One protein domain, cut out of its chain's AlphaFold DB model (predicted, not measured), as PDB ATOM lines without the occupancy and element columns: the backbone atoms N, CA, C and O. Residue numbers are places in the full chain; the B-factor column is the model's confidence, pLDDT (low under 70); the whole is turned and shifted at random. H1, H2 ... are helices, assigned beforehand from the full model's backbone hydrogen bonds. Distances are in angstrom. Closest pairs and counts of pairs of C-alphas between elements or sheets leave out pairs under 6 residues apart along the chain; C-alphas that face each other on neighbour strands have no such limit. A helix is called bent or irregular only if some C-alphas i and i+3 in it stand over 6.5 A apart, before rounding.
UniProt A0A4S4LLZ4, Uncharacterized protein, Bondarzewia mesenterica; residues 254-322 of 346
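Overview. This is residues 254 to 322 of the 346 residues of an uncharacterized protein of Bondarzewia mesenterica (UniProt A0A4S4LLZ4). A long helix, H2, makes the length of the model, and a shorter helix, H1, lies side by side with its first part in a helical hairpin. The far part of H2, residues 300 to 322, sticks out as a bare arm, and residues 274 to 280 stand free at the turn of the hairpin. The printed part has 69 residues with two named helices, H1 then H2 along the chain, and no named strand; the class is all helix. The whole is extended, a rod spanning 71 by 20 by 10 A, with a radius of gyration of the C-alphas of 20.4 A.

Along the chain. H2, residues 279 to 322, runs 63.9 A from C-alpha 279 at (49.068, -1.973, 2.890) to C-alpha 322 at (19.906, 10.739, -52.508). H1, residues 254 to 272, begins with C-alpha 254 at (34.435, -14.397, -22.226) and is 26.7 A long. Neither helix is bent or irregular.

Arrangement. H2 touches H1 with residues 281 to 295 alone. Their closest C-alphas, those of Ile 262 and Ile 288, are 6.9 A apart. The two helices run opposite ways at a shallow tilt of 17 degrees. Their centres are 21.3 A apart. Of the O i to N i+4 pairs, 39 of 40 in H2 and 14 of 15 in H1 are within hydrogen-bond range.

Size, cuts and confidence. The two C-alphas farthest apart, those of Gln 275 and Val 322, are 70.7 A apart. Without the stretches that stand free, the body has 39 residues and spans 31 by 18 by 7 A. The printed part has no cut, and the link from H1 to H2 is short, with 6 residues. The mean pLDDT of the printed part is 78.2, and residues 254 to 255 and 269 to 278 are under 70.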
ATOM      1  N   ASP A 254      33.104 -14.588 -22.802       67.88
ATOM      2  CA  ASP A 254      34.435 -14.397 -22.226       67.88
ATOM      3  C   ASP A 254      34.498 -13.211 -21.249       67.88
ATOM      4  O   ASP A 254      35.102 -13.331 -20.187       67.88
ATOM      5  N   GLU A 255      33.846 -12.078 -21.538       67.88
ATOM      6  CA  GLU A 255      33.757 -10.952 -20.594       67.88
ATOM      7  C   GLU A 255      33.013 -11.320 -19.314       67.88
ATOM      8  O   GLU A 255      33.470 -10.945 -18.238       67.88
ATOM      9  N   LEU A 256      31.901 -12.054 -19.409       72.88
ATOM     10  CA  LEU A 256      31.173 -12.530 -18.228       72.88
ATOM     11  C   LEU A 256      32.041 -13.496 -17.406       72.88
ATOM     12  O   LEU A 256      32.100 -13.388 -16.183       72.88
ATOM     13  N   ALA A 257      32.797 -14.376 -18.070       76.44
ATOM     14  CA  ALA A 257      33.742 -15.277 -17.413       76.44
ATOM     15  C   ALA A 257      34.965 -14.562 -16.796       76.44
ATOM     16  O   ALA A 257      35.574 -15.100 -15.870       76.44
ATOM     17  N   ILE A 258      35.353 -13.379 -17.286       76.56
ATOM     18  CA  ILE A 258      36.413 -12.544 -16.690       76.56
ATOM     19  C   ILE A 258      35.854 -11.702 -15.534       76.56
ATOM     20  O   ILE A 258      36.492 -11.607 -14.488       76.56
ATOM     21  N   GLU A 259      34.661 -11.128 -15.686       80.69
ATOM     22  CA  GLU A 259      33.985 -10.341 -14.651       80.69
ATOM     23  C   GLU A 259      33.651 -11.197 -13.423       80.69
ATOM     24  O   GLU A 259      33.966 -10.790 -12.304       80.69
ATOM     25  N   GLN A 260      33.150 -12.422 -13.625       82.88
ATOM     26  CA  GLN A 260      32.946 -13.388 -12.542       82.88
ATOM     27  C   GLN A 260      34.258 -13.686 -11.801       82.88
ATOM     28  O   GLN A 260      34.303 -13.543 -10.587       82.88
ATOM     29  N   LYS A 261      35.363 -13.967 -12.510       81.94
ATOM     30  CA  LYS A 261      36.675 -14.215 -11.875       81.94
ATOM     31  C   LYS A 261      37.198 -13.024 -11.070       81.94
ATOM     32  O   LYS A 261      37.892 -13.219 -10.078       81.94
ATOM     33  N   ILE A 262      36.896 -11.792 -11.480       81.88
ATOM     34  CA  ILE A 262      37.255 -10.591 -10.709       81.88
ATOM     35  C   ILE A 262      36.418 -10.508  -9.422       81.88
ATOM     36  O   ILE A 262      36.964 -10.168  -8.374       81.88
ATOM     37  N   ILE A 263      35.131 -10.860  -9.485       82.50
ATOM     38  CA  ILE A 263      34.227 -10.929  -8.325       82.50
ATOM     39  C   ILE A 263      34.632 -12.067  -7.370       82.50
ATOM     40  O   ILE A 263      34.646 -11.862  -6.156       82.50
ATOM     41  N   ASP A 264      35.008 -13.232  -7.897       78.25
ATOM     42  CA  ASP A 264      35.489 -14.378  -7.114       78.25
ATOM     43  C   ASP A 264      36.769 -13.997  -6.352       78.25
ATOM     44  O   ASP A 264      36.827 -14.127  -5.128       78.25
ATOM     45  N   CYS A 265      37.748 -13.397  -7.044       77.56
ATOM     46  CA  CYS A 265      38.949 -12.836  -6.423       77.56
ATOM     47  C   CYS A 265      38.616 -11.806  -5.329       77.56
ATOM     48  O   CYS A 265      39.229 -11.833  -4.264       77.56
ATOM     49  N   GLU A 266      37.660 -10.891  -5.542       80.06
ATOM     50  CA  GLU A 266      37.245  -9.939  -4.498       80.06
ATOM     51  C   GLU A 266      36.720 -10.636  -3.240       80.06
ATOM     52  O   GLU A 266      37.069 -10.230  -2.129       80.06
ATOM     53  N   GLN A 267      35.923 -11.694  -3.393       77.19
ATOM     54  CA  GLN A 267      35.385 -12.454  -2.265       77.19
ATOM     55  C   GLN A 267      36.483 -13.244  -1.535       77.19
ATOM     56  O   GLN A 267      36.558 -13.187  -0.304       77.19
ATOM     57  N   GLU A 268      37.396 -13.890  -2.267       73.06
ATOM     58  CA  GLU A 268      38.573 -14.555  -1.691       73.06
ATOM     59  C   GLU A 268      39.460 -13.565  -0.914       73.06
ATOM     60  O   GLU A 268      39.821 -13.819   0.238       73.06
ATOM     61  N   PHE A 269      39.755 -12.387  -1.477       69.81
ATOM     62  CA  PHE A 269      40.567 -11.362  -0.807       69.81
ATOM     63  C   PHE A 269      39.879 -10.705   0.398       69.81
ATOM     64  O   PHE A 269      40.563 -10.244   1.321       69.81
ATOM     65  N   LEU A 270      38.544 -10.671   0.437       68.06
ATOM     66  CA  LEU A 270      37.800 -10.247   1.622       68.06
ATOM     67  C   LEU A 270      37.897 -11.282   2.753       68.06
ATOM     68  O   LEU A 270      38.054 -10.874   3.907       68.06
ATOM     69  N   GLY A 271      37.868 -12.582   2.431       65.12
ATOM     70  CA  GLY A 271      37.963 -13.680   3.400       65.12
ATOM     71  C   GLY A 271      39.375 -13.974   3.924       65.12
ATOM     72  O   GLY A 271      39.540 -14.243   5.111       65.12
ATOM     73  N   LEU A 272      40.404 -13.899   3.072       63.22
ATOM     74  CA  LEU A 272      41.774 -14.327   3.411       63.22
ATOM     75  C   LEU A 272      42.548 -13.359   4.325       63.22
ATOM     76  O   LEU A 272      43.503 -13.772   4.979       63.22
ATOM     77  N   PHE A 273      42.160 -12.080   4.386       58.00
ATOM     78  CA  PHE A 273      42.940 -11.027   5.052       58.00
ATOM     79  C   PHE A 273      42.188 -10.371   6.217       58.00
ATOM     80  O   PHE A 273      41.721  -9.233   6.131       58.00
ATOM     81  N   SER A 274      42.113 -11.099   7.333       58.47
ATOM     82  CA  SER A 274      41.639 -10.620   8.642       58.47
ATOM     83  C   SER A 274      42.757 -10.086   9.558       58.47
ATOM     84  O   SER A 274      42.458  -9.511  10.602       58.47
ATOM     85  N   GLN A 275      44.032 -10.269   9.185       56.03
ATOM     86  CA  GLN A 275      45.190 -10.119  10.082       56.03
ATOM     87  C   GLN A 275      46.417  -9.481   9.386       56.03
ATOM     88  O   GLN A 275      47.539  -9.958   9.521       56.03
ATOM     89  N   ASP A 276      46.202  -8.423   8.600       64.62
ATOM     90  CA  ASP A 276      47.213  -7.812   7.719       64.62
ATOM     91  C   ASP A 276      47.249  -6.276   7.865       64.62
ATOM     92  O   ASP A 276      46.224  -5.640   8.117       64.62
ATOM     93  N   ASP A 277      48.426  -5.678   7.657       61.41
ATOM     94  CA  ASP A 277      48.819  -4.276   7.901       61.41
ATOM     95  C   ASP A 277      48.099  -3.238   7.003       61.41
ATOM     96  O   ASP A 277      48.544  -2.096   6.845       61.41
ATOM     97  N   GLY A 278      47.019  -3.628   6.322       65.31
ATOM     98  CA  GLY A 278      46.221  -2.807   5.405       65.31
ATOM     99  C   GLY A 278      46.920  -2.426   4.091       65.31
ATOM    100  O   GLY A 278      46.251  -2.245   3.076       65.31
ATOM    101  N   LYS A 279      48.257  -2.348   4.064       75.31
ATOM    102  CA  LYS A 279      49.068  -1.973   2.890       75.31
ATOM    103  C   LYS A 279      48.923  -2.963   1.736       75.31
ATOM    104  O   LYS A 279      48.762  -2.542   0.592       75.31
ATOM    105  N   VAL A 280      48.967  -4.262   2.034       73.50
ATOM    106  CA  VAL A 280      48.819  -5.342   1.046       73.50
ATOM    107  C   VAL A 280      47.382  -5.361   0.520       73.50
ATOM    108  O   VAL A 280      47.184  -5.203  -0.685       73.50
ATOM    109  N   ARG A 281      46.382  -5.370   1.416       73.06
ATOM    110  CA  ARG A 281      44.949  -5.213   1.088       73.06
ATOM    111  C   ARG A 281      44.667  -4.000   0.184       73.06
ATOM    112  O   ARG A 281      44.004  -4.130  -0.842       73.06
ATOM    113  N   GLY A 282      45.237  -2.837   0.503       76.75
ATOM    114  CA  GLY A 282      45.131  -1.605  -0.291       76.75
ATOM    115  C   GLY A 282      45.954  -1.598  -1.588       76.75
ATOM    116  O   GLY A 282      45.721  -0.765  -2.463       76.75
ATOM    117  N   SER A 283      46.915  -2.509  -1.756       78.75
ATOM    118  CA  SER A 283      47.584  -2.754  -3.040       78.75
ATOM    119  C   SER A 283      46.716  -3.628  -3.947       78.75
ATOM    120  O   SER A 283      46.467  -3.272  -5.099       78.75
ATOM    121  N   ILE A 284      46.179  -4.715  -3.391       79.12
ATOM    122  CA  ILE A 284      45.303  -5.669  -4.076       79.12
ATOM    123  C   ILE A 284      44.017  -4.986  -4.557       79.12
ATOM    124  O   ILE A 284      43.699  -5.066  -5.741       79.12
ATOM    125  N   ALA A 285      43.335  -4.225  -3.694       80.12
ATOM    126  CA  ALA A 285      42.110  -3.506  -4.059       80.12
ATOM    127  C   ALA A 285      42.314  -2.534  -5.241       80.12
ATOM    128  O   ALA A 285      41.464  -2.441  -6.122       80.12
ATOM    129  N   ARG A 286      43.473  -1.859  -5.320       82.25
ATOM    130  CA  ARG A 286      43.820  -1.000  -6.469       82.25
ATOM    131  C   ARG A 286      44.101  -1.799  -7.742       82.25
ATOM    132  O   ARG A 286      43.788  -1.320  -8.828       82.25
ATOM    133  N   HIS A 287      44.674  -2.998  -7.632       81.75
ATOM    134  CA  HIS A 287      44.889  -3.870  -8.788       81.75
ATOM    135  C   HIS A 287      43.558  -4.392  -9.350       81.75
ATOM    136  O   HIS A 287      43.324  -4.296 -10.551       81.75
ATOM    137  N   ILE A 288      42.661  -4.844  -8.470       84.44
ATOM    138  CA  ILE A 288      41.297  -5.275  -8.806       84.44
ATOM    139  C   ILE A 288      40.502  -4.139  -9.460       84.44
ATOM    140  O   ILE A 288      39.907  -4.344 -10.517       84.44
ATOM    141  N   GLN A 289      40.541  -2.927  -8.891       85.25
ATOM    142  CA  GLN A 289      39.890  -1.764  -9.499       85.25
ATOM    143  C   GLN A 289      40.444  -1.487 -10.905       85.25
ATOM    144  O   GLN A 289      39.666  -1.322 -11.835       85.25
ATOM    145  N   GLY A 290      41.767  -1.555 -11.099       85.69
ATOM    146  CA  GLY A 290      42.374  -1.403 -12.426       85.69
ATOM    147  C   GLY A 290      41.923  -2.457 -13.449       85.69
ATOM    148  O   GLY A 290      41.805  -2.144 -14.635       85.69
ATOM    149  N   LEU A 291      41.616  -3.688 -13.018       83.19
ATOM    150  CA  LEU A 291      41.020  -4.714 -13.884       83.19
ATOM    151  C   LEU A 291      39.568  -4.365 -14.259       83.19
ATOM    152  O   LEU A 291      39.205  -4.470 -15.432       83.19
ATOM    153  N   LYS A 292      38.763  -3.880 -13.303       86.19
ATOM    154  CA  LYS A 292      37.393  -3.389 -13.556       86.19
ATOM    155  C   LYS A 292      37.376  -2.189 -14.505       86.19
ATOM    156  O   LYS A 292      36.605  -2.184 -15.464       86.19
ATOM    157  N   ASP A 293      38.265  -1.221 -14.295       86.81
ATOM    158  CA  ASP A 293      38.417  -0.040 -15.152       86.81
ATOM    159  C   ASP A 293      38.813  -0.440 -16.587       86.81
ATOM    160  O   ASP A 293      38.296   0.109 -17.562       86.81
ATOM    161  N   THR A 294      39.678  -1.454 -16.727       82.69
ATOM    162  CA  THR A 294      40.089  -2.001 -18.031       82.69
ATOM    163  C   THR A 294      38.918  -2.669 -18.765       82.69
ATOM    164  O   THR A 294      38.723  -2.410 -19.954       82.69
ATOM    165  N   LEU A 295      38.095  -3.474 -18.077       84.06
ATOM    166  CA  LEU A 295      36.868  -4.041 -18.661       84.06
ATOM    167  C   LEU A 295      35.860  -2.954 -19.060       84.06
ATOM    168  O   LEU A 295      35.257  -3.032 -20.132       84.06
ATOM    169  N   ALA A 296      35.689  -1.922 -18.230       85.12
ATOM    170  CA  ALA A 296      34.790  -0.810 -18.523       85.12
ATOM    171  C   ALA A 296      35.214  -0.049 -19.793       85.12
ATOM    172  O   ALA A 296      34.368   0.259 -20.638       85.12
ATOM    173  N   ASP A 297      36.515   0.198 -19.980       87.12
ATOM    174  CA  ASP A 297      37.027   0.831 -21.199       87.12
ATOM    175  C   ASP A 297      36.966  -0.106 -22.422       87.12
ATOM    176  O   ASP A 297      36.627   0.341 -23.518       87.12
ATOM    177  N   MET A 298      37.178  -1.421 -22.262       79.88
ATOM    178  CA  MET A 298      36.931  -2.395 -23.340       79.88
ATOM    179  C   MET A 298      35.475  -2.354 -23.824       79.88
ATOM    180  O   MET A 298      35.235  -2.201 -25.024       79.88
ATOM    181  N   ARG A 299      34.506  -2.396 -22.901       83.81
ATOM    182  CA  ARG A 299      33.066  -2.285 -23.200       83.81
ATOM    183  C   ARG A 299      32.717  -0.952 -23.862       83.81
ATOM    184  O   ARG A 299      31.956  -0.919 -24.828       83.81
ATOM    185  N   LYS A 300      33.313   0.153 -23.405       86.25
ATOM    186  CA  LYS A 300      33.160   1.479 -24.027       86.25
ATOM    187  C   LYS A 300      33.682   1.495 -25.469       86.25
ATOM    188  O   LYS A 300      32.987   1.974 -26.365       86.25
ATOM    189  N   ARG A 301      34.873   0.935 -25.715       80.88
ATOM    190  CA  ARG A 301      35.466   0.821 -27.058       80.88
ATOM    191  C   ARG A 301      34.607  -0.042 -27.985       80.88
ATOM    192  O   ARG A 301      34.370   0.368 -29.117       80.88
ATOM    193  N   GLN A 302      34.097  -1.183 -27.517       78.94
ATOM    194  CA  GLN A 302      33.163  -2.016 -28.287       78.94
ATOM    195  C   GLN A 302      31.902  -1.239 -28.693       78.94
ATOM    196  O   GLN A 302      31.589  -1.192 -29.880       78.94
ATOM    197  N   ARG A 303      31.229  -0.562 -27.748       81.75
ATOM    198  CA  ARG A 303      30.039   0.262 -28.038       81.75
ATOM    199  C   ARG A 303      30.336   1.340 -29.080       81.75
ATOM    200  O   ARG A 303      29.661   1.388 -30.098       81.75
ATOM    201  N   SER A 304      31.427   2.095 -28.918       80.94
ATOM    202  CA  SER A 304      31.823   3.115 -29.903       80.94
ATOM    203  C   SER A 304      32.107   2.553 -31.307       80.94
ATOM    204  O   SER A 304      31.888   3.250 -32.294       80.94
ATOM    205  N   ARG A 305      32.552   1.291 -31.423       81.94
ATOM    206  CA  ARG A 305      32.713   0.599 -32.714       81.94
ATOM    207  C   ARG A 305      31.371   0.166 -33.301       81.94
ATOM    208  O   ARG A 305      31.188   0.309 -34.505       81.94
ATOM    209  N   ALA A 306      30.449  -0.327 -32.473       78.31
ATOM    210  CA  ALA A 306      29.097  -0.680 -32.900       78.31
ATOM    211  C   ALA A 306      28.359   0.558 -33.439       78.31
ATOM    212  O   ALA A 306      27.955   0.560 -34.598       78.31
ATOM    213  N   GLU A 307      28.325   1.651 -32.669       84.81
ATOM    214  CA  GLU A 307      27.723   2.923 -33.093       84.81
ATOM    215  C   GLU A 307      28.405   3.524 -34.341       84.81
ATOM    216  O   GLU A 307      27.773   4.211 -35.139       84.81
ATOM    217  N   ALA A 308      29.718   3.329 -34.523       88.00
ATOM    218  CA  ALA A 308      30.420   3.803 -35.720       88.00
ATOM    219  C   ALA A 308      30.047   2.987 -36.971       88.00
ATOM    220  O   ALA A 308      29.942   3.549 -38.060       88.00
ATOM    221  N   MET A 309      29.818   1.678 -36.821       81.19
ATOM    222  CA  MET A 309      29.320   0.815 -37.896       81.19
ATOM    223  C   MET A 309      27.842   1.083 -38.211       81.19
ATOM    224  O   MET A 309      27.462   1.055 -39.379       81.19
ATOM    225  N   GLU A 310      27.034   1.389 -37.196       85.50
ATOM    226  CA  GLU A 310      25.642   1.841 -37.315       85.50
ATOM    227  C   GLU A 310      25.559   3.151 -38.112       85.50
ATOM    228  O   GLU A 310      25.035   3.149 -39.222       85.50
ATOM    229  N   ARG A 311      26.251   4.214 -37.673       85.62
ATOM    230  CA  ARG A 311      26.336   5.491 -38.412       85.62
ATOM    231  C   ARG A 311      26.845   5.324 -39.851       85.62
ATOM    232  O   ARG A 311      26.416   6.051 -40.743       85.62
ATOM    233  N   LYS A 312      27.751   4.367 -40.105       87.19
ATOM    234  CA  LYS A 312      28.225   4.051 -41.467       87.19
ATOM    235  C   LYS A 312      27.140   3.381 -42.324       87.19
ATOM    236  O   LYS A 312      27.083   3.653 -43.522       87.19
ATOM    237  N   ARG A 313      26.284   2.533 -41.740       83.94
ATOM    238  CA  ARG A 313      25.100   1.965 -42.413       83.94
ATOM    239  C   ARG A 313      24.061   3.050 -42.691       83.94
ATOM    240  O   ARG A 313      23.617   3.158 -43.828       83.94
ATOM    241  N   ASP A 314      23.760   3.905 -41.715       85.62
ATOM    242  CA  ASP A 314      22.809   5.012 -41.878       85.62
ATOM    243  C   ASP A 314      23.236   5.960 -43.006       85.62
ATOM    244  O   ASP A 314      22.442   6.282 -43.890       85.62
ATOM    245  N   GLN A 315      24.520   6.340 -43.043       86.81
ATOM    246  CA  GLN A 315      25.081   7.158 -44.119       86.81
ATOM    247  C   GLN A 315      24.999   6.459 -45.487       86.81
ATOM    248  O   GLN A 315      24.734   7.112 -46.492       86.81
ATOM    249  N   MET A 316      25.192   5.138 -45.546       83.44
ATOM    250  CA  MET A 316      25.053   4.362 -46.784       83.44
ATOM    251  C   MET A 316      23.596   4.333 -47.276       83.44
ATOM    252  O   MET A 316      23.347   4.513 -48.467       83.44
ATOM    253  N   ILE A 317      22.633   4.173 -46.362       87.38
ATOM    254  CA  ILE A 317      21.191   4.211 -46.658       87.38
ATOM    255  C   ILE A 317      20.768   5.614 -47.120       87.38
ATOM    256  O   ILE A 317      19.994   5.731 -48.069       87.38
ATOM    257  N   LEU A 318      21.289   6.673 -46.493       84.62
ATOM    258  CA  LEU A 318      21.069   8.062 -46.907       84.62
ATOM    259  C   LEU A 318      21.638   8.331 -48.305       84.62
ATOM    260  O   LEU A 318      20.901   8.787 -49.174       84.62
ATOM    261  N   ASN A 319      22.902   7.977 -48.560       80.19
ATOM    262  CA  ASN A 319      23.529   8.157 -49.872       80.19
ATOM    263  C   ASN A 319      22.761   7.405 -50.977       80.19
ATOM    264  O   ASN A 319      22.541   7.955 -52.052       80.19
ATOM    265  N   ARG A 320      22.294   6.176 -50.699       77.19
ATOM    266  CA  ARG A 320      21.486   5.380 -51.640       77.19
ATOM    267  C   ARG A 320      20.116   6.005 -51.930       77.19
ATOM    268  O   ARG A 320      19.596   5.811 -53.022       77.19
ATOM    269  N   ARG A 321      19.530   6.745 -50.981       72.94
ATOM    270  CA  ARG A 321      18.279   7.498 -51.192       72.94
ATOM    271  C   ARG A 321      18.506   8.761 -52.020       72.94
ATOM    272  O   ARG A 321      17.736   8.997 -52.936       72.94
ATOM    273  N   VAL A 322      19.573   9.517 -51.749       70.75
ATOM    274  CA  VAL A 322      19.906  10.739 -52.508       70.75
ATOM    275  C   VAL A 322      20.231  10.417 -53.971       70.75
ATOM    276  O   VAL A 322      19.694  11.063 -54.862       70.75
TER     277      VAL A 322